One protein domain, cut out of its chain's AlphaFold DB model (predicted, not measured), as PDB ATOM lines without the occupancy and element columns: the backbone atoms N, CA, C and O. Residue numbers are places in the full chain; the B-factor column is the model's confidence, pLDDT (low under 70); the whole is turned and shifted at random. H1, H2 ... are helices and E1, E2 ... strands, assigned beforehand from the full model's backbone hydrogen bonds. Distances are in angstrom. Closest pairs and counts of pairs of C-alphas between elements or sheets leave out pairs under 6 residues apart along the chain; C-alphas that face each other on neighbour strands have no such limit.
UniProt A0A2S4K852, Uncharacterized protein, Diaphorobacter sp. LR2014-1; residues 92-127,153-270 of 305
ATOM      1  N   GLU A  92     225.312 249.667 165.441       85.94
ATOM      2  CA  GLU A  92     225.902 250.628 166.365       85.94
ATOM      3  C   GLU A  92     226.387 249.843 167.591       85.94
ATOM      4  O   GLU A  92     225.672 248.971 168.086       85.94
ATOM      5  N   VAL A  93     227.615 250.103 168.047       86.81
ATOM      6  CA  VAL A  93     228.216 249.403 169.193       86.81
ATOM      7  C   VAL A  93     228.612 250.429 170.241       86.81
ATOM      8  O   VAL A  93     229.712 250.984 170.196       86.81
ATOM      9  N   LYS A  94     227.709 250.677 171.190       90.31
ATOM     10  CA  LYS A  94     227.990 251.512 172.359       90.31
ATOM     11  C   LYS A  94     228.780 250.685 173.376       90.31
ATOM     12  O   LYS A  94     228.413 249.545 173.657       90.31
ATOM     13  N   GLN A  95     229.858 251.256 173.910       90.38
ATOM     14  CA  GLN A  95     230.714 250.617 174.912       90.38
ATOM     15  C   GLN A  95     230.681 251.429 176.204       90.38
ATOM     16  O   GLN A  95     230.884 252.642 176.168       90.38
ATOM     17  N   GLU A  96     230.417 250.775 177.331       91.06
ATOM     18  CA  GLU A  96     230.295 251.413 178.644       91.06
ATOM     19  C   GLU A  96     231.006 250.565 179.699       91.06
ATOM     20  O   GLU A  96     230.846 249.346 179.733       91.06
ATOM     21  N   LEU A  97     231.790 251.194 180.574       90.06
ATOM     22  CA  LEU A  97     232.366 250.511 181.729       90.06
ATOM     23  C   LEU A  97     231.339 250.545 182.868       90.06
ATOM     24  O   LEU A  97     230.870 251.619 183.254       90.06
ATOM     25  N   VAL A  98     230.972 249.377 183.391       92.00
ATOM     26  CA  VAL A  98     229.938 249.224 184.429       92.00
ATOM     27  C   VAL A  98     230.429 248.344 185.571       92.00
ATOM     28  O   VAL A  98     231.320 247.513 185.387       92.00
ATOM     29  N   ILE A  99     229.821 248.494 186.744       91.06
ATOM     30  CA  ILE A  99     229.938 247.541 187.850       91.06
ATOM     31  C   ILE A  99     228.634 246.749 187.915       91.06
ATOM     32  O   ILE A  99     227.560 247.329 188.085       91.06
ATOM     33  N   LEU A 100     228.742 245.427 187.794       90.56
ATOM     34  CA  LEU A 100     227.663 244.494 188.100       90.56
ATOM     35  C   LEU A 100     227.838 244.010 189.537       90.56
ATOM     36  O   LEU A 100     228.939 243.609 189.924       90.56
ATOM     37  N   TYR A 101     226.766 244.042 190.321       88.75
ATOM     38  CA  TYR A 101     226.792 243.635 191.722       88.75
ATOM     39  C   TYR A 101     225.495 242.946 192.150       88.75
ATOM     40  O   TYR A 101     224.441 243.121 191.545       88.75
ATOM     41  N   ARG A 102     225.572 242.141 193.208       84.44
ATOM     42  CA  ARG A 102     224.428 241.473 193.836       84.44
ATOM     43  C   ARG A 102     224.649 241.396 195.342       84.44
ATOM     44  O   ARG A 102     225.733 241.045 195.805       84.44
ATOM     45  N   TYR A 103     223.598 241.718 196.087       83.06
ATOM     46  CA  TYR A 103     223.484 241.447 197.517       83.06
ATOM     47  C   TYR A 103     222.605 240.213 197.709       83.06
ATOM     48  O   TYR A 103     221.594 240.058 197.022       83.06
ATOM     49  N   GLU A 104     222.977 239.348 198.642       73.81
ATOM     50  CA  GLU A 104     222.226 238.148 198.984       73.81
ATOM     51  C   GLU A 104     222.079 238.015 200.496       73.81
ATOM     52  O   GLU A 104     223.006 238.291 201.256       73.81
ATOM     53  N   ASN A 105     220.896 237.591 200.932       74.31
ATOM     54  CA  ASN A 105     220.550 237.423 202.334       74.31
ATOM     55  C   ASN A 105     219.655 236.188 202.476       74.31
ATOM     56  O   ASN A 105     218.434 236.276 202.358       74.31
ATOM     57  N   ASN A 106     220.264 235.033 202.727       65.69
ATOM     58  CA  ASN A 106     219.584 233.744 202.886       65.69
ATOM     59  C   ASN A 106     218.992 233.576 204.297       65.69
ATOM     60  O   ASN A 106     219.116 232.520 204.918       65.69
ATOM     61  N   THR A 107     218.402 234.641 204.849       65.56
ATOM     62  CA  THR A 107     218.010 234.712 206.261       65.56
ATOM     63  C   THR A 107     216.666 235.426 206.414       65.56
ATOM     64  O   THR A 107     216.419 236.469 205.808       65.56
ATOM     65  N   THR A 108     215.767 234.849 207.212       61.97
ATOM     66  CA  THR A 108     214.431 235.396 207.466       61.97
ATOM     67  C   THR A 108     214.423 236.176 208.777       61.97
ATOM     68  O   THR A 108     214.398 235.604 209.865       61.97
ATOM     69  N   PHE A 109     214.397 237.502 208.686       67.75
ATOM     70  CA  PHE A 109     214.158 238.386 209.825       67.75
ATOM     71  C   PHE A 109     213.159 239.482 209.453       67.75
ATOM     72  O   PHE A 109     213.070 239.892 208.298       67.75
ATOM     73  N   ALA A 110     212.413 239.966 210.442       62.81
ATOM     74  CA  ALA A 110     211.652 241.203 210.324       62.81
ATOM     75  C   ALA A 110     212.459 242.356 210.923       62.81
ATOM     76  O   ALA A 110     213.194 242.164 211.894       62.81
ATOM     77  N   ARG A 111     212.277 243.560 210.377       67.50
ATOM     78  CA  ARG A 111     212.685 244.809 211.022       67.50
ATOM     79  C   ARG A 111     211.429 245.559 211.463       67.50
ATOM     80  O   ARG A 111     210.521 245.738 210.651       67.50
ATOM     81  N   ALA A 112     211.351 245.958 212.727       68.75
ATOM     82  CA  ALA A 112     210.266 246.796 213.230       68.75
ATOM     83  C   ALA A 112     210.515 248.286 212.914       68.75
ATOM     84  O   ALA A 112     211.575 248.666 212.414       68.75
ATOM     85  N   ALA A 113     209.514 249.137 213.161       70.62
ATOM     86  CA  ALA A 113     209.566 250.562 212.811       70.62
ATOM     87  C   ALA A 113     210.592 251.370 213.632       70.62
ATOM     88  O   ALA A 113     211.047 252.416 213.183       70.62
ATOM     89  N   ASP A 114     210.985 250.860 214.801       74.25
ATOM     90  CA  ASP A 114     212.081 251.365 215.641       74.25
ATOM     91  C   ASP A 114     213.478 250.912 215.160       74.25
ATOM     92  O   ASP A 114     214.496 251.260 215.757       74.25
ATOM     93  N   GLY A 115     213.543 250.125 214.082       66.81
ATOM     94  CA  GLY A 115     214.773 249.567 213.527       66.81
ATOM     95  C   GLY A 115     215.220 248.239 214.149       66.81
ATOM     96  O   GLY A 115     216.149 247.632 213.599       66.81
ATOM     97  N   SER A 116     214.568 247.764 215.218       73.50
ATOM     98  CA  SER A 116     214.888 246.497 215.890       73.50
ATOM     99  C   SER A 116     214.634 245.280 214.990       73.50
ATOM    100  O   SER A 116     213.877 245.350 214.018       73.50
ATOM    101  N   ILE A 117     215.327 244.169 215.263       71.50
ATOM    102  CA  ILE A 117     215.351 242.978 214.401       71.50
ATOM    103  C   ILE A 117     214.763 241.776 215.148       71.50
ATOM    104  O   ILE A 117     215.230 241.427 216.231       71.50
ATOM    105  N   HIS A 118     213.784 241.109 214.534       65.50
ATOM    106  CA  HIS A 118     213.148 239.897 215.057       65.50
ATOM    107  C   HIS A 118     213.450 238.687 214.152       65.50
ATOM    108  O   HIS A 118     213.276 238.791 212.931       65.50
ATOM    109  N   PRO A 119     213.876 237.533 214.700       63.38
ATOM    110  CA  PRO A 119     214.157 236.336 213.909       63.38
ATOM    111  C   PRO A 119     212.877 235.723 213.317       63.38
ATOM    112  O   PRO A 119     211.787 235.893 213.853       63.38
ATOM    113  N   ASN A 120     213.021 234.970 212.224       58.28
ATOM    114  CA  ASN A 120     211.964 234.193 211.560       58.28
ATOM    115  C   ASN A 120     210.744 235.003 211.074       58.28
ATOM    116  O   ASN A 120     209.671 234.446 210.857       58.28
ATOM    117  N   GLY A 121     210.906 236.308 210.836       51.34
ATOM    118  CA  GLY A 121     209.810 237.255 210.576       51.34
ATOM    119  C   GLY A 121     208.901 237.006 209.358       51.34
ATOM    120  O   GLY A 121     207.935 237.742 209.184       51.34
ATOM    121  N   HIS A 122     209.152 235.981 208.536       46.12
ATOM    122  CA  HIS A 122     208.308 235.626 207.385       46.12
ATOM    123  C   HIS A 122     206.867 235.251 207.796       46.12
ATOM    124  O   HIS A 122     205.932 235.471 207.026       46.12
ATOM    125  N   PHE A 123     206.674 234.735 209.014       46.19
ATOM    126  CA  PHE A 123     205.358 234.356 209.544       46.19
ATOM    127  C   PHE A 123     204.536 235.544 210.084       46.19
ATOM    128  O   PHE A 123     203.341 235.406 210.301       46.19
ATOM    129  N   ALA A 124     205.138 236.728 210.250       42.66
ATOM    130  CA  ALA A 124     204.480 237.921 210.800       42.66
ATOM    131  C   ALA A 124     203.721 238.768 209.747       42.66
ATOM    132  O   ALA A 124     203.479 239.957 209.968       42.66
ATOM    133  N   ALA A 125     203.406 238.185 208.584       40.25
ATOM    134  CA  ALA A 125     202.780 238.880 207.456       40.25
ATOM    135  C   ALA A 125     201.253 239.015 207.590       40.25
ATOM    136  O   ALA A 125     200.683 240.004 207.126       40.25
ATOM    137  N   GLU A 126     200.593 238.054 208.236       44.28
ATOM    138  CA  GLU A 126     199.150 238.096 208.467       44.28
ATOM    139  C   GLU A 126     198.842 238.888 209.742       44.28
ATOM    140  O   GLU A 126     199.311 238.569 210.837       44.28
ATOM    141  N   LYS A 127     198.021 239.936 209.605       41.84
ATOM    142  CA  LYS A 127     197.294 240.483 210.749       41.84
ATOM    143  C   LYS A 127     196.236 239.458 211.152       41.84
ATOM    144  O   LYS A 127     195.228 239.335 210.462       41.84
ATOM    145  N   PHE A 153     222.934 230.475 208.025       65.44
ATOM    146  CA  PHE A 153     222.795 231.928 207.937       65.44
ATOM    147  C   PHE A 153     223.874 232.452 206.980       65.44
ATOM    148  O   PHE A 153     225.058 232.202 207.197       65.44
ATOM    149  N   GLY A 154     223.473 233.154 205.922       68.56
ATOM    150  CA  GLY A 154     224.390 233.643 204.897       68.56
ATOM    151  C   GLY A 154     223.975 235.012 204.385       68.56
ATOM    152  O   GLY A 154     222.879 235.167 203.847       68.56
ATOM    153  N   VAL A 155     224.874 235.983 204.528       72.62
ATOM    154  CA  VAL A 155     224.786 237.305 203.900       72.62
ATOM    155  C   VAL A 155     226.004 237.459 203.000       72.62
ATOM    156  O   VAL A 155     227.125 237.209 203.438       72.62
ATOM    157  N   GLY A 156     225.785 237.838 201.746       77.12
ATOM    158  CA  GLY A 156     226.823 237.928 200.724       77.12
ATOM    159  C   GLY A 156     226.727 239.217 199.918       77.12
ATOM    160  O   GLY A 156     225.640 239.732 199.655       77.12
ATOM    161  N   VAL A 157     227.884 239.720 199.497       82.69
ATOM    162  CA  VAL A 157     228.014 240.772 198.486       82.69
ATOM    163  C   VAL A 157     228.995 240.268 197.443       82.69
ATOM    164  O   VAL A 157     230.095 239.842 197.788       82.69
ATOM    165  N   VAL A 158     228.612 240.356 196.175       84.00
ATOM    166  CA  VAL A 158     229.518 240.174 195.041       84.00
ATOM    167  C   VAL A 158     229.430 241.397 194.140       84.00
ATOM    168  O   VAL A 158     228.339 241.907 193.887       84.00
ATOM    169  N   ALA A 159     230.572 241.882 193.661       88.38
ATOM    170  CA  ALA A 159     230.659 243.009 192.741       88.38
ATOM    171  C   ALA A 159     231.877 242.855 191.824       88.38
ATOM    172  O   ALA A 159     232.932 242.397 192.268       88.38
ATOM    173  N   ARG A 160     231.739 243.213 190.544       87.56
ATOM    174  CA  ARG A 160     232.804 243.093 189.536       87.56
ATOM    175  C   ARG A 160     232.576 244.084 188.388       87.56
ATOM    176  O   ARG A 160     231.439 244.317 187.985       87.56
ATOM    177  N   ALA A 161     233.650 244.661 187.856       88.56
ATOM    178  CA  ALA A 161     233.602 245.566 186.710       88.56
ATOM    179  C   ALA A 161     233.653 244.807 185.373       88.56
ATOM    180  O   ALA A 161     234.428 243.856 185.227       88.56
ATOM    181  N   TYR A 162     232.859 245.265 184.401       87.75
ATOM    182  CA  TYR A 162     232.709 244.687 183.062       87.75
ATOM    183  C   TYR A 162     232.646 245.771 181.979       87.75
ATOM    184  O   TYR A 162     232.118 246.862 182.208       87.75
ATOM    185  N   LEU A 163     233.082 245.428 180.765       87.94
ATOM    186  CA  LEU A 163     232.760 246.186 179.557       87.94
ATOM    187  C   LEU A 163     231.371 245.785 179.050       87.94
ATOM    188  O   LEU A 163     231.211 244.701 178.486       87.94
ATOM    189  N   LYS A 164     230.379 246.655 179.220       89.56
ATOM    190  CA  LYS A 164     229.050 246.518 178.620       89.56
ATOM    191  C   LYS A 164     229.110 246.943 177.154       89.56
ATOM    192  O   LYS A 164     229.429 248.088 176.840       89.56
ATOM    193  N   LEU A 165     228.785 246.019 176.260       87.94
ATOM    194  CA  LEU A 165     228.630 246.245 174.827       87.94
ATOM    195  C   LEU A 165     227.144 246.188 174.480       87.94
ATOM    196  O   LEU A 165     226.514 245.139 174.608       87.94
ATOM    197  N   THR A 166     226.592 247.310 174.023       88.62
ATOM    198  CA  THR A 166     225.224 247.372 173.498       88.62
ATOM    199  C   THR A 166     225.286 247.457 171.980       88.62
ATOM    200  O   THR A 166     225.766 248.448 171.429       88.62
ATOM    201  N   TYR A 167     224.809 246.406 171.315       85.00
ATOM    202  CA  TYR A 167     224.638 246.342 169.868       85.00
ATOM    203  C   TYR A 167     223.210 246.776 169.525       85.00
ATOM    204  O   TYR A 167     222.259 246.089 169.907       85.00
ATOM    205  N   THR A 168     223.053 247.885 168.804       84.62
ATOM    206  CA  THR A 168     221.741 248.436 168.417       84.62
ATOM    207  C   THR A 168     221.499 248.264 166.917       84.62
ATOM    208  O   THR A 168     222.410 248.466 166.107       84.62
ATOM    209  N   ARG A 169     220.263 247.909 166.547       79.94
ATOM    210  CA  ARG A 169     219.752 247.829 165.170       79.94
ATOM    211  C   ARG A 169     218.337 248.414 165.066       79.94
ATOM    212  O   ARG A 169     217.640 248.515 166.077       79.94
ATOM    213  N   PRO A 170     217.846 248.713 163.850       70.12
ATOM    214  CA  PRO A 170     216.422 248.934 163.618       70.12
ATOM    215  C   PRO A 170     215.590 247.731 164.103       70.12
ATOM    216  O   PRO A 170     215.666 246.643 163.539       70.12
ATOM    217  N   GLY A 171     214.806 247.928 165.165       66.75
ATOM    218  CA  GLY A 171     213.898 246.915 165.715       66.75
ATOM    219  C   GLY A 171     214.507 245.891 166.684       66.75
ATOM    220  O   GLY A 171     213.763 245.050 167.182       66.75
ATOM    221  N   SER A 172     215.808 245.940 166.999       75.25
ATOM    222  CA  SER A 172     216.398 245.054 168.017       75.25
ATOM    223  C   SER A 172     217.627 245.642 168.714       75.25
ATOM    224  O   SER A 172     218.340 246.492 168.182       75.25
ATOM    225  N   SER A 173     217.889 245.161 169.928       80.38
ATOM    226  CA  SER A 173     219.128 245.423 170.655       80.38
ATOM    227  C   SER A 173     219.614 244.159 171.362       80.38
ATOM    228  O   SER A 173     218.827 243.287 171.740       80.38
ATOM    229  N   LYS A 174     220.933 244.044 171.516       82.81
ATOM    230  CA  LYS A 174     221.615 242.948 172.215       82.81
ATOM    231  C   LYS A 174     222.634 243.557 173.166       82.81
ATOM    232  O   LYS A 174     223.419 244.405 172.751       82.81
ATOM    233  N   VAL A 175     222.649 243.102 174.415       84.56
ATOM    234  CA  VAL A 175     223.663 243.492 175.402       84.56
ATOM    235  C   VAL A 175     224.556 242.291 175.705       84.56
ATOM    236  O   VAL A 175     224.071 241.176 175.881       84.56
ATOM    237  N   GLU A 176     225.860 242.525 175.750       83.19
ATOM    238  CA  GLU A 176     226.907 241.562 176.089       83.19
ATOM    239  C   GLU A 176     227.845 242.223 177.111       83.19
ATOM    240  O   GLU A 176     228.073 243.429 177.030       83.19
ATOM    241  N   TYR A 177     228.405 241.469 178.060       84.94
ATOM    242  CA  TYR A 177     229.336 242.010 179.055       84.94
ATOM    243  C   TYR A 177     230.641 241.221 179.005       84.94
ATOM    244  O   TYR A 177     230.634 240.000 179.146       84.94
ATOM    245  N   LYS A 178     231.770 241.906 178.807       81.88
ATOM    246  CA  LYS A 178     233.094 241.278 178.693       81.88
ATOM    247  C   LYS A 178     233.949 241.573 179.917       81.88
ATOM    248  O   LYS A 178     234.018 242.711 180.377       81.88
ATOM    249  N   ARG A 179     234.593 240.523 180.438       72.69
ATOM    250  CA  ARG A 179     235.654 240.617 181.454       72.69
ATOM    251  C   ARG A 179     236.938 241.185 180.847       72.69
ATOM    252  O   ARG A 179     237.617 241.977 181.494       72.69
ATOM    253  N   ASP A 180     237.237 240.786 179.614       65.62
ATOM    254  CA  ASP A 180     238.444 241.190 178.902       65.62
ATOM    255  C   ASP A 180     238.289 242.620 178.382       65.62
ATOM    256  O   ASP A 180     237.662 242.879 177.352       65.62
ATOM    257  N   LEU A 181     238.849 243.561 179.139       64.62
ATOM    258  CA  LEU A 181     238.924 244.967 178.777       64.62
ATOM    259  C   LEU A 181     240.125 245.191 177.846       64.62
ATOM    260  O   LEU A 181     241.263 244.948 178.254       64.62
ATOM    261  N   PRO A 182     239.908 245.628 176.592       50.12
ATOM    262  CA  PRO A 182     240.995 245.803 175.645       50.12
ATOM    263  C   PRO A 182     241.826 247.042 176.000       50.12
ATOM    264  O   PRO A 182     241.308 248.155 176.027       50.12
ATOM    265  N   GLY A 183     243.131 246.843 176.189       51.06
ATOM    266  CA  GLY A 183     244.126 247.917 176.247       51.06
ATOM    267  C   GLY A 183     244.442 248.473 177.642       51.06
ATOM    268  O   GLY A 183     243.632 248.471 178.564       51.06
ATOM    269  N   SER A 184     245.661 249.000 177.774       48.53
ATOM    270  CA  SER A 184     246.229 249.557 179.014       48.53
ATOM    271  C   SER A 184     245.548 250.833 179.525       48.53
ATOM    272  O   SER A 184     245.827 251.274 180.632       48.53
ATOM    273  N   HIS A 185     244.648 251.431 178.744       50.84
ATOM    274  CA  HIS A 185     243.892 252.631 179.119       50.84
ATOM    275  C   HIS A 185     242.801 252.362 180.170       50.84
ATOM    276  O   HIS A 185     242.351 253.300 180.819       50.84
ATOM    277  N   TRP A 186     242.425 251.096 180.382       54.88
ATOM    278  CA  TRP A 186     241.538 250.673 181.472       54.88
ATOM    279  C   TRP A 186     242.304 250.041 182.645       54.88
ATOM    280  O   TRP A 186     241.706 249.363 183.479       54.88
ATOM    281  N   ASP A 187     243.624 250.247 182.736       58.91
ATOM    282  CA  ASP A 187     244.452 249.753 183.843       58.91
ATOM    283  C   ASP A 187     244.289 250.606 185.119       58.91
ATOM    284  O   ASP A 187     245.199 251.291 185.587       58.91
ATOM    285  N   LEU A 188     243.070 250.590 185.658       66.25
ATOM    286  CA  LEU A 188     242.694 251.288 186.878       66.25
ATOM    287  C   LEU A 188     242.902 250.356 188.077       66.25
ATOM    288  O   LEU A 188     242.285 249.290 188.170       66.25
ATOM    289  N   ASN A 189     243.749 250.767 189.026       78.75
ATOM    290  CA  ASN A 189     244.071 249.980 190.227       78.75
ATOM    291  C   ASN A 189     242.811 249.570 191.013       78.75
ATOM    292  O   ASN A 189     242.700 248.424 191.451       78.75
ATOM    293  N   SER A 190     241.840 250.479 191.121       83.56
ATOM    294  CA  SER A 190     240.516 250.277 191.724       83.56
ATOM    295  C   SER A 190     239.764 249.116 191.065       83.56
ATOM    296  O   SER A 190     239.265 248.211 191.733       83.56
ATOM    297  N   MET A 191     239.739 249.098 189.728       84.12
ATOM    298  CA  MET A 191     239.082 248.068 188.922       84.12
ATOM    299  C   MET A 191     239.796 246.717 189.005       84.12
ATOM    300  O   MET A 191     239.140 245.692 189.180       84.12
ATOM    301  N   ARG A 192     241.135 246.701 188.917       81.44
ATOM    302  CA  ARG A 192     241.936 245.478 189.102       81.44
ATOM    303  C   ARG A 192     241.684 244.857 190.470       81.44
ATOM    304  O   ARG A 192     241.439 243.657 190.548       81.44
ATOM    305  N   ARG A 193     241.682 245.677 191.524       83.00
ATOM    306  CA  ARG A 193     241.391 245.254 192.898       83.00
ATOM    307  C   ARG A 193     239.961 244.726 193.046       83.00
ATOM    308  O   ARG A 193     239.776 243.664 193.626       83.00
ATOM    309  N   LEU A 194     238.954 245.396 192.480       85.62
ATOM    310  CA  LEU A 194     237.578 244.883 192.461       85.62
ATOM    311  C   LEU A 194     237.481 243.527 191.736       85.62
ATOM    312  O   LEU A 194     236.795 242.617 192.193       85.62
ATOM    313  N   ASN A 195     238.195 243.368 190.621       84.50
ATOM    314  CA  ASN A 195     238.133 242.157 189.808       84.50
ATOM    315  C   ASN A 195     239.037 241.018 190.318       84.50
ATOM    316  O   ASN A 195     238.864 239.885 189.863       84.50
ATOM    317  N   SER A 196     239.950 241.261 191.269       80.06
ATOM    318  CA  SER A 196     240.857 240.231 191.804       80.06
ATOM    319  C   SER A 196     240.203 239.248 192.780       80.06
ATOM    320  O   SER A 196     240.772 238.193 193.043       80.06
ATOM    321  N   TYR A 197     239.014 239.555 193.310       73.94
ATOM    322  CA  TYR A 197     238.292 238.641 194.197       73.94
ATOM    323  C   TYR A 197     237.808 237.407 193.416       73.94
ATOM    324  O   TYR A 197     237.061 237.519 192.436       73.94
ATOM    325  N   ILE A 198     238.226 236.219 193.859       64.25
ATOM    326  CA  ILE A 198     237.752 234.935 193.333       64.25
ATOM    327  C   ILE A 198     236.482 234.558 194.096       64.25
ATOM    328  O   ILE A 198     236.513 234.396 195.312       64.25
ATOM    329  N   VAL A 199     235.369 234.401 193.380       57.66
ATOM    330  CA  VAL A 199     234.125 233.886 193.963       57.66
ATOM    331  C   VAL A 199     234.224 232.365 193.971       57.66
ATOM    332  O   VAL A 199     234.069 231.723 192.937       57.66
ATOM    333  N   GLN A 200     234.532 231.789 195.130       49.84
ATOM    334  CA  GLN A 200     234.404 230.351 195.346       49.84
ATOM    335  C   GLN A 200     233.001 230.074 195.888       49.84
ATOM    336  O   GLN A 200     232.709 230.420 197.029       49.84
ATOM    337  N   ASP A 201     232.139 229.462 195.075       47.31
ATOM    338  CA  ASP A 201     230.871 228.892 195.540       47.31
ATOM    339  C   ASP A 201     231.108 227.423 195.945       47.31
ATOM    340  O   ASP A 201     231.377 226.590 195.073       47.31
ATOM    341  N   PRO A 202     231.030 227.060 197.243       40.19
ATOM    342  CA  PRO A 202     231.276 225.687 197.682       40.19
ATOM    343  C   PRO A 202     230.163 224.708 197.287       40.19
ATOM    344  O   PRO A 202     230.383 223.498 197.327       40.19
ATOM    345  N   LEU A 203     228.968 225.189 196.934       42.03
ATOM    346  CA  LEU A 203     227.812 224.359 196.589       42.03
ATOM    347  C   LEU A 203     227.787 223.985 195.098       42.03
ATOM    348  O   LEU A 203     227.178 222.978 194.739       42.03
ATOM    349  N   LEU A 204     228.503 224.722 194.243       44.41
ATOM    350  CA  LEU A 204     228.663 224.441 192.808       44.41
ATOM    351  C   LEU A 204     229.903 223.580 192.483       44.41
ATOM    352  O   LEU A 204     230.608 223.817 191.503       44.41
ATOM    353  N   HIS A 205     230.140 222.521 193.265       34.97
ATOM    354  CA  HIS A 205     231.130 221.481 192.940       34.97
ATOM    355  C   HIS A 205     230.750 220.739 191.639       34.97
ATOM    356  O   HIS A 205     230.054 219.724 191.669       34.97
ATOM    357  N   GLY A 206     231.216 221.243 190.493       36.25
ATOM    358  CA  GLY A 206     231.037 220.617 189.175       36.25
ATOM    359  C   GLY A 206     230.704 221.571 188.025       36.25
ATOM    360  O   GLY A 206     230.756 221.147 186.875       36.25
ATOM    361  N   TYR A 207     230.401 222.842 188.308       36.81
ATOM    362  CA  TYR A 207     230.193 223.878 187.291       36.81
ATOM    363  C   TYR A 207     231.289 224.941 187.383       36.81
ATOM    364  O   TYR A 207     231.867 225.158 188.447       36.81
ATOM    365  N   GLU A 208     231.599 225.589 186.259       39.81
ATOM    366  CA  GLU A 208     232.624 226.634 186.196       39.81
ATOM    367  C   GLU A 208     232.285 227.746 187.212       39.81
ATOM    368  O   GLU A 208     231.159 228.252 187.231       39.81
ATOM    369  N   THR A 209     233.254 228.128 188.062       42.28
ATOM    370  CA  THR A 209     233.111 229.003 189.260       42.28
ATOM    371  C   THR A 209     232.703 230.452 188.965       42.28
ATOM    372  O   THR A 209     232.851 231.355 189.782       42.28
ATOM    373  N   ASP A 210     232.235 230.689 187.754       43.66
ATOM    374  CA  ASP A 210     231.961 231.983 187.172       43.66
ATOM    375  C   ASP A 210     230.435 232.211 187.053       43.66
ATOM    376  O   ASP A 210     229.986 233.349 186.935       43.66
ATOM    377  N   HIS A 211     229.614 231.156 187.204       43.75
ATOM    378  CA  HIS A 211     228.148 231.188 187.061       43.75
ATOM    379  C   HIS A 211     227.394 232.232 187.902       43.75
ATOM    380  O   HIS A 211     226.300 232.635 187.508       43.75
ATOM    381  N   PHE A 212     227.968 232.740 188.995       45.84
ATOM    382  CA  PHE A 212     227.344 233.815 189.774       45.84
ATOM    383  C   PHE A 212     227.324 235.178 189.053       45.84
ATOM    384  O   PHE A 212     226.485 236.018 189.373       45.84
ATOM    385  N   LEU A 213     228.236 235.407 188.093       49.50
ATOM    386  CA  LEU A 213     228.313 236.632 187.278       49.50
ATOM    387  C   LEU A 213     228.711 236.386 185.798       49.50
ATOM    388  O   LEU A 213     229.028 237.340 185.081       49.50
ATOM    389  N   THR A 214     228.674 235.153 185.272       39.88
ATOM    390  CA  THR A 214     228.795 234.921 183.819       39.88
ATOM    391  C   THR A 214     227.556 235.421 183.102       39.88
ATOM    392  O   THR A 214     226.621 234.664 182.828       39.88
ATOM    393  N   VAL A 215     227.594 236.674 182.661       44.12
ATOM    394  CA  VAL A 215     226.733 237.144 181.573       44.12
ATOM    395  C   VAL A 215     227.308 236.622 180.246       44.12
ATOM    396  O   VAL A 215     227.792 237.381 179.411       44.12
ATOM    397  N   GLY A 216     227.367 235.290 180.121       37.72
ATOM    398  CA  GLY A 216     228.397 234.630 179.312       37.72
ATOM    399  C   GLY A 216     228.169 233.163 178.937       37.72
ATOM    400  O   GLY A 216     229.148 232.496 178.618       37.72
ATOM    401  N   ARG A 217     226.925 232.656 178.911       36.03
ATOM    402  CA  ARG A 217     226.587 231.597 177.932       36.03
ATOM    403  C   ARG A 217     225.133 231.564 177.479       36.03
ATOM    404  O   ARG A 217     224.905 231.759 176.295       36.03
ATOM    405  N   ASP A 218     224.172 231.439 178.388       35.84
ATOM    406  CA  ASP A 218     222.744 231.572 178.066       35.84
ATOM    407  C   ASP A 218     221.995 232.160 179.261       35.84
ATOM    408  O   ASP A 218     222.020 231.557 180.324       35.84
ATOM    409  N   LYS A 219     221.383 233.340 179.059       36.44
ATOM    410  CA  LYS A 219     220.606 234.170 180.010       36.44
ATOM    411  C   LYS A 219     221.073 234.150 181.485       36.44
ATOM    412  O   LYS A 219     220.878 233.145 182.162       36.44
ATOM    413  N   PRO A 220     221.515 235.281 182.078       42.62
ATOM    414  CA  PRO A 220     221.510 235.349 183.537       42.62
ATOM    415  C   PRO A 220     220.085 235.074 184.043       42.62
ATOM    416  O   PRO A 220     219.117 235.595 183.480       42.62
ATOM    417  N   SER A 221     219.953 234.318 185.132       46.44
ATOM    418  CA  SER A 221     218.802 234.463 186.021       46.44
ATOM    419  C   SER A 221     218.902 235.863 186.630       46.44
ATOM    420  O   SER A 221     219.516 236.074 187.671       46.44
ATOM    421  N   SER A 222     218.377 236.859 185.912       51.66
ATOM    422  CA  SER A 222     218.601 238.293 186.157       51.66
ATOM    423  C   SER A 222     217.956 238.825 187.444       51.66
ATOM    424  O   SER A 222     217.941 240.028 187.688       51.66
ATOM    425  N   GLU A 223     217.413 237.939 188.270       55.97
ATOM    426  CA  GLU A 223     216.793 238.241 189.549       55.97
ATOM    427  C   GLU A 223     217.882 238.585 190.579       55.97
ATOM    428  O   GLU A 223     218.664 237.741 191.012       55.97
ATOM    429  N   GLY A 224     217.952 239.865 190.955       66.19
ATOM    430  CA  GLY A 224     218.841 240.363 192.011       66.19
ATOM    431  C   GLY A 224     220.228 240.842 191.567       66.19
ATOM    432  O   GLY A 224     220.953 241.381 192.403       66.19
ATOM    433  N   VAL A 225     220.604 240.715 190.288       80.62
ATOM    434  CA  VAL A 225     221.812 241.379 189.756       80.62
ATOM    435  C   VAL A 225     221.475 242.824 189.391       80.62
ATOM    436  O   VAL A 225     220.538 243.083 188.639       80.62
ATOM    437  N   GLN A 226     222.244 243.763 189.930       88.69
ATOM    438  CA  GLN A 226     222.119 245.201 189.716       88.69
ATOM    439  C   GLN A 226     223.324 245.724 188.920       88.69
ATOM    440  O   GLN A 226     224.415 245.152 188.959       88.69
ATOM    441  N   GLU A 227     223.119 246.819 188.190       91.62
ATOM    442  CA  GLU A 227     224.134 247.497 187.384       91.62
ATOM    443  C   GLU A 227     224.255 248.953 187.834       91.62
ATOM    444  O   GLU A 227     223.246 249.612 188.091       91.62
ATOM    445  N   MET A 228     225.479 249.479 187.850       94.31
ATOM    446  CA  MET A 228     225.718 250.922 187.862       94.31
ATOM    447  C   MET A 228     226.878 251.315 186.929       94.31
ATOM    448  O   MET A 228     227.763 250.489 186.679       94.31
ATOM    449  N   PRO A 229     226.930 252.571 186.441       94.88
ATOM    450  CA  PRO A 229     228.100 253.098 185.745       94.88
ATOM    451  C   PRO A 229     229.366 252.977 186.601       94.88
ATOM    452  O   PRO A 229     229.329 253.169 187.820       94.88
ATOM    453  N   TYR A 230     230.496 252.668 185.969       92.44
ATOM    454  CA  TYR A 230     231.767 252.561 186.672       92.44
ATOM    455  C   TYR A 230     232.264 253.920 187.182       92.44
ATOM    456  O   TYR A 230     232.222 254.930 186.481       92.44
ATOM    457  N   SER A 231     232.837 253.910 188.383       93.00
ATOM    458  CA  SER A 231     233.792 254.919 188.846       93.00
ATOM    459  C   SER A 231     234.796 254.262 189.792       93.00
ATOM    460  O   SER A 231     234.461 253.277 190.455       93.00
ATOM    461  N   ASP A 232     236.005 254.820 189.897       91.94
ATOM    462  CA  ASP A 232     237.023 254.333 190.837       91.94
ATOM    463  C   ASP A 232     236.503 254.322 192.282       91.94
ATOM    464  O   ASP A 232     236.680 253.340 192.995       91.94
ATOM    465  N   ALA A 233     235.762 255.363 192.682       93.56
ATOM    466  CA  ALA A 233     235.142 255.455 194.003       93.56
ATOM    467  C   ALA A 233     234.130 254.325 194.274       93.56
ATOM    468  O   ALA A 233     234.104 253.773 195.373       93.56
ATOM    469  N   ALA A 234     233.322 253.941 193.278       94.06
ATOM    470  CA  ALA A 234     232.396 252.817 193.412       94.06
ATOM    471  C   ALA A 234     233.134 251.467 193.448       94.06
ATOM    472  O   ALA A 234     232.783 250.595 194.244       94.06
ATOM    473  N   ALA A 235     234.182 251.294 192.636       91.50
ATOM    474  CA  ALA A 235     234.999 250.081 192.648       91.50
ATOM    475  C   ALA A 235     235.750 249.899 193.979       91.50
ATOM    476  O   ALA A 235     235.801 248.791 194.519       91.50
ATOM    477  N   ASP A 236     236.255 250.992 194.547       91.88
ATOM    478  CA  ASP A 236     236.904 251.018 195.856       91.88
ATOM    479  C   ASP A 236     235.923 250.750 196.995       91.88
ATOM    480  O   ASP A 236     236.235 249.953 197.881       91.88
ATOM    481  N   PHE A 237     234.720 251.330 196.940       94.75
ATOM    482  CA  PHE A 237     233.643 251.022 197.880       94.75
ATOM    483  C   PHE A 237     233.293 249.528 197.866       94.75
ATOM    484  O   PHE A 237     233.307 248.887 198.917       94.75
ATOM    485  N   PHE A 238     233.041 248.943 196.691       92.88
ATOM    486  CA  PHE A 238     232.684 247.526 196.588       92.88
ATOM    487  C   PHE A 238     233.829 246.586 196.988       92.88
ATOM    488  O   PHE A 238     233.585 245.595 197.675       92.88
ATOM    489  N   SER A 239     235.080 246.909 196.642       89.19
ATOM    490  CA  SER A 239     236.246 246.182 197.158       89.19
ATOM    491  C   SER A 239     236.333 246.278 198.686       89.19
ATOM    492  O   SER A 239     236.556 245.272 199.354       89.19
ATOM    493  N   GLY A 240     236.165 247.474 199.255       91.25
ATOM    494  CA  GLY A 240     236.191 247.689 200.703       91.25
ATOM    495  C   GLY A 240     235.087 246.917 201.428       91.25
ATOM    496  O   GLY A 240     235.344 246.322 202.472       91.25
ATOM    497  N   LEU A 241     233.890 246.862 200.840       90.19
ATOM    498  CA  LEU A 241     232.744 246.111 201.346       90.19
ATOM    499  C   LEU A 241     232.985 244.594 201.314       90.19
ATOM    500  O   LEU A 241     232.758 243.929 202.321       90.19
ATOM    501  N   MET A 242     233.510 244.043 200.215       87.56
ATOM    502  CA  MET A 242     233.865 242.614 200.152       87.56
ATOM    503  C   MET A 242     234.984 242.262 201.147       87.56
ATOM    504  O   MET A 242     234.868 241.273 201.867       87.56
ATOM    505  N   LEU A 243     236.011 243.110 201.290       87.69
ATOM    506  CA  LEU A 243     237.061 242.928 202.302       87.69
ATOM    507  C   LEU A 243     236.526 243.028 203.744       87.69
ATOM    508  O   LEU A 243     237.009 242.321 204.629       87.69
ATOM    509  N   ALA A 244     235.532 243.883 204.000       86.62
ATOM    510  CA  ALA A 244     234.861 243.960 205.296       86.62
ATOM    511  C   ALA A 244     234.056 242.684 205.600       86.62
ATOM    512  O   ALA A 244     234.101 242.205 206.731       86.62
ATOM    513  N   MET A 245     233.400 242.090 204.596       84.62
ATOM    514  CA  MET A 245     232.729 240.790 204.738       84.62
ATOM    515  C   MET A 245     233.721 239.657 205.036       84.62
ATOM    516  O   MET A 245     233.435 238.834 205.903       84.62
ATOM    517  N   CYS A 246     234.902 239.638 204.403       83.19
ATOM    518  CA  CYS A 246     235.969 238.689 204.753       83.19
ATOM    519  C   CYS A 246     236.392 238.833 206.224       83.19
ATOM    520  O   CYS A 246     236.337 237.862 206.969       83.19
ATOM    521  N   ARG A 247     236.700 240.061 206.670       83.94
ATOM    522  CA  ARG A 247     237.100 240.344 208.063       83.94
ATOM    523  C   ARG A 247     236.026 239.979 209.089       83.94
ATOM    524  O   ARG A 247     236.363 239.544 210.185       83.94
ATOM    525  N   LEU A 248     234.748 240.156 208.749       83.31
ATOM    526  CA  LEU A 248     233.632 239.710 209.584       83.31
ATOM    527  C   LEU A 248     233.579 238.174 209.666       83.31
ATOM    528  O   LEU A 248     233.341 237.634 210.742       83.31
ATOM    529  N   GLY A 249     233.851 237.477 208.559       82.44
ATOM    530  CA  GLY A 249     234.043 236.026 208.538       82.44
ATOM    531  C   GLY A 249     235.181 235.578 209.459       82.44
ATOM    532  O   GLY A 249     234.949 234.751 210.338       82.44
ATOM    533  N   ASP A 250     236.364 236.185 209.327       81.50
ATOM    534  CA  ASP A 250     237.540 235.894 210.165       81.50
ATOM    535  C   ASP A 250     237.247 236.104 211.666       81.50
ATOM    536  O   ASP A 250     237.647 235.304 212.511       81.50
ATOM    537  N   GLN A 251     236.515 237.172 212.014       81.19
ATOM    538  CA  GLN A 251     236.108 237.470 213.393       81.19
ATOM    539  C   GLN A 251     235.100 236.453 213.946       81.19
ATOM    540  O   GLN A 251     235.207 236.054 215.108       81.19
ATOM    541  N   LEU A 252     234.131 236.024 213.131       81.44
ATOM    542  CA  LEU A 252     233.154 235.008 213.520       81.44
ATOM    543  C   LEU A 252     233.811 233.632 213.683       81.44
ATOM    544  O   LEU A 252     233.504 232.942 214.654       81.44
ATOM    545  N   ASP A 253     234.745 233.252 212.808       81.50
ATOM    546  CA  ASP A 253     235.499 231.999 212.928       81.50
ATOM    547  C   ASP A 253     236.398 231.997 214.176       81.50
ATOM    548  O   ASP A 253     236.309 231.087 215.002       81.50
ATOM    549  N   ALA A 254     237.165 233.068 214.410       79.81
ATOM    550  CA  ALA A 254     238.016 233.196 215.597       79.81
ATOM    551  C   ALA A 254     237.232 233.141 216.929       79.81
ATOM    552  O   ALA A 254     237.764 232.689 217.949       79.81
ATOM    553  N   PHE A 255     235.971 233.589 216.936       76.62
ATOM    554  CA  PHE A 255     235.093 233.539 218.107       76.62
ATOM    555  C   PHE A 255     234.380 232.186 218.266       76.62
ATOM    556  O   PHE A 255     234.369 231.629 219.363       76.62
ATOM    557  N   VAL A 256     233.769 231.659 217.200       78.69
ATOM    558  CA  VAL A 256     232.922 230.450 217.246       78.69
ATOM    559  C   VAL A 256     233.753 229.165 217.162       78.69
ATOM    560  O   VAL A 256     233.410 228.175 217.810       78.69
ATOM    561  N   GLY A 257     234.859 229.175 216.414       79.00
ATOM    562  CA  GLY A 257     235.786 228.048 216.284       79.00
ATOM    563  C   GLY A 257     236.523 227.718 217.587       79.00
ATOM    564  O   GLY A 257     236.830 226.554 217.848       79.00
ATOM    565  N   ASN A 258     236.737 228.708 218.463       82.81
ATOM    566  CA  ASN A 258     237.218 228.466 219.821       82.81
ATOM    567  C   ASN A 258     236.043 228.211 220.781       82.81
ATOM    568  O   ASN A 258     235.439 229.127 221.345       82.81
ATOM    569  N   LYS A 259     235.770 226.924 221.012       82.56
ATOM    570  CA  LYS A 259     234.714 226.429 221.907       82.56
ATOM    571  C   LYS A 259     234.761 227.024 223.321       82.56
ATOM    572  O   LYS A 259     233.703 227.266 223.900       82.56
ATOM    573  N   ASP A 260     235.944 227.250 223.885       82.06
ATOM    574  CA  ASP A 260     236.071 227.719 225.269       82.06
ATOM    575  C   ASP A 260     235.807 229.227 225.372       82.06
ATOM    576  O   ASP A 260     235.082 229.657 226.274       82.06
ATOM    577  N   ASN A 261     236.262 230.014 224.389       76.19
ATOM    578  CA  ASN A 261     235.874 231.423 224.242       76.19
ATOM    579  C   ASN A 261     234.350 231.562 224.102       76.19
ATOM    580  O   ASN A 261     233.736 232.366 224.807       76.19
ATOM    581  N   LEU A 262     233.732 230.738 223.250       78.94
ATOM    582  CA  LEU A 262     232.283 230.702 223.050       78.94
ATOM    583  C   LEU A 262     231.531 230.375 224.355       78.94
ATOM    584  O   LEU A 262     230.555 231.046 224.693       78.94
ATOM    585  N   LEU A 263     232.001 229.395 225.134       82.31
ATOM    586  CA  LEU A 263     231.406 229.034 226.428       82.31
ATOM    587  C   LEU A 263     231.568 230.127 227.498       82.31
ATOM    588  O   LEU A 263     230.669 230.298 228.324       82.31
ATOM    589  N   ILE A 264     232.678 230.869 227.497       80.25
ATOM    590  CA  ILE A 264     232.882 232.032 228.378       80.25
ATOM    591  C   ILE A 264     231.941 233.174 227.972       80.25
ATOM    592  O   ILE A 264     231.254 233.734 228.825       80.25
ATOM    593  N   ALA A 265     231.847 233.478 226.678       77.44
ATOM    594  CA  ALA A 265     230.975 234.528 226.163       77.44
ATOM    595  C   ALA A 265     229.489 234.264 226.462       77.44
ATOM    596  O   ALA A 265     228.789 235.174 226.906       77.44
ATOM    597  N   ILE A 266     229.029 233.013 226.310       79.25
ATOM    598  CA  ILE A 266     227.664 232.591 226.667       79.25
ATOM    599  C   ILE A 266     227.392 232.799 228.165       79.25
ATOM    600  O   ILE A 266     226.356 233.356 228.520       79.25
ATOM    601  N   LYS A 267     228.318 232.398 229.049       82.06
ATOM    602  CA  LYS A 267     228.179 232.594 230.508       82.06
ATOM    603  C   LYS A 267     228.127 234.068 230.908       82.06
ATOM    604  O   LYS A 267     227.414 234.415 231.843       82.06
ATOM    605  N   ASN A 268     228.865 234.916 230.196       80.31
ATOM    606  CA  ASN A 268     228.984 236.343 230.483       80.31
ATOM    607  C   ASN A 268     227.930 237.202 229.753       80.31
ATOM    608  O   ASN A 268     227.974 238.424 229.863       80.31
ATOM    609  N   GLY A 269     227.014 236.596 228.983       74.12
ATOM    610  CA  GLY A 269     225.997 237.317 228.206       74.12
ATOM    611  C   GLY A 269     226.568 238.225 227.107       74.12
ATOM    612  O   GLY A 269     225.935 239.209 226.735       74.12
ATOM    613  N   ALA A 270     227.777 237.943 226.615       68.50
ATOM    614  CA  ALA A 270     228.505 238.852 225.736       68.50
ATOM    615  C   ALA A 270     227.870 238.951 224.337       68.50
ATOM    616  O   ALA A 270     227.648 237.946 223.659       68.50
TER     617      ALA A 270
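Overview. This is residues 92 to 127 and 153 to 270 of the 305 residues of an uncharacterized protein of Diaphorobacter sp. LR2014-1 (UniProt A0A2S4K852). A long, twisted ribbon of two antiparallel strands, E1 and E4, is widened by the shorter E5 and E6 at its edges, and the short helix H2 and residues 234 to 245 of the long helix H3 pack on it. Residues 246 to 253 of H3 stand free and H4 makes a corner at its far end, while the small hairpin of E2 and E3, with H1, sits past the last residue of E1. The printed part has 154 residues with named elements in the order E1 E2 E3 H1 E4 E5 H2 E6 H3 H4, of mixed class; the sheet order is E5 E4 E1 E6, antiparallel throughout. It is loose, with a radius of gyration of the C-alphas of 20.3 A, and only just elongated, spanning 67 by 44 by 37 A.

Arrangement. E1, residues 92 to 105, bends by 58 degrees at residue 97, and its antiparallel neighbour E4, residues 155 to 169, by 62 degrees at residue 161; N 100 and O 160 are 2.9 A apart. E2, residues 109 to 111, and E3, residues 117 to 119, form a hairpin, with N 110 and O 118 at 2.9 A. H1, residues 121 to 125, is not on the four-stranded sheet. E5, residues 172 to 178, is an edge strand in a hairpin with E4, with N 165 and O 176 at 2.8 A. H2, residues 189 to 195, stands up from the sheet over E4; the closest C-alphas, Arg 160 and Asn 195, are 5.4 A apart. E6, residues 226 to 229, is the other edge strand, beside E1, with N 99 and O 228 at 2.9 A. H3, residues 232 to 256, runs along the strands over E4 and E1 at a height over the sheet of 8.9 A, 7 degrees from E4 on the local plane; with H2 it makes a layer on one face of the sheet, two layers in sum. H3 touches H2 with residues 232 to 239 alone, at a steep tilt of 54 degrees; the closest C-alphas, Leu 194 and Ser 239, are 5.1 A apart. H4, residues 259 to 267, and H3 touch only at the corner, and only just, with 3 pairs of C-alphas within 8 A, the closest Val 256 and Leu 262 at 5.8 A. Every O i to N i+4 pair is within hydrogen-bond range in H2, H3 and H4; in H1 0 of 1 is, and 1 of 2 O i to N i+3 pairs.

Along the chain. E1 begins at C-alpha 92, (225.902, 250.628, 166.365), and measures 38.7 A; E4 measures 40.4 A, E5 20.2 A and H3 35.8 A. H4 ends at C-alpha 267, (228.179, 232.594, 230.508).

Size, cuts and confidence. The C-alphas of Pro 170 and Lys 267, the two farthest apart, are 69.9 A apart. Residues 128 to 152 are not printed, and C-alphas 127 and 153 are 27.0 A apart across this cut. The link from H2 to E6, residues 196 to 225, is long. Mean pLDDT of the printed part is 71.9; 58 residues are under 70, among them 118 to 127 and 198 to 224.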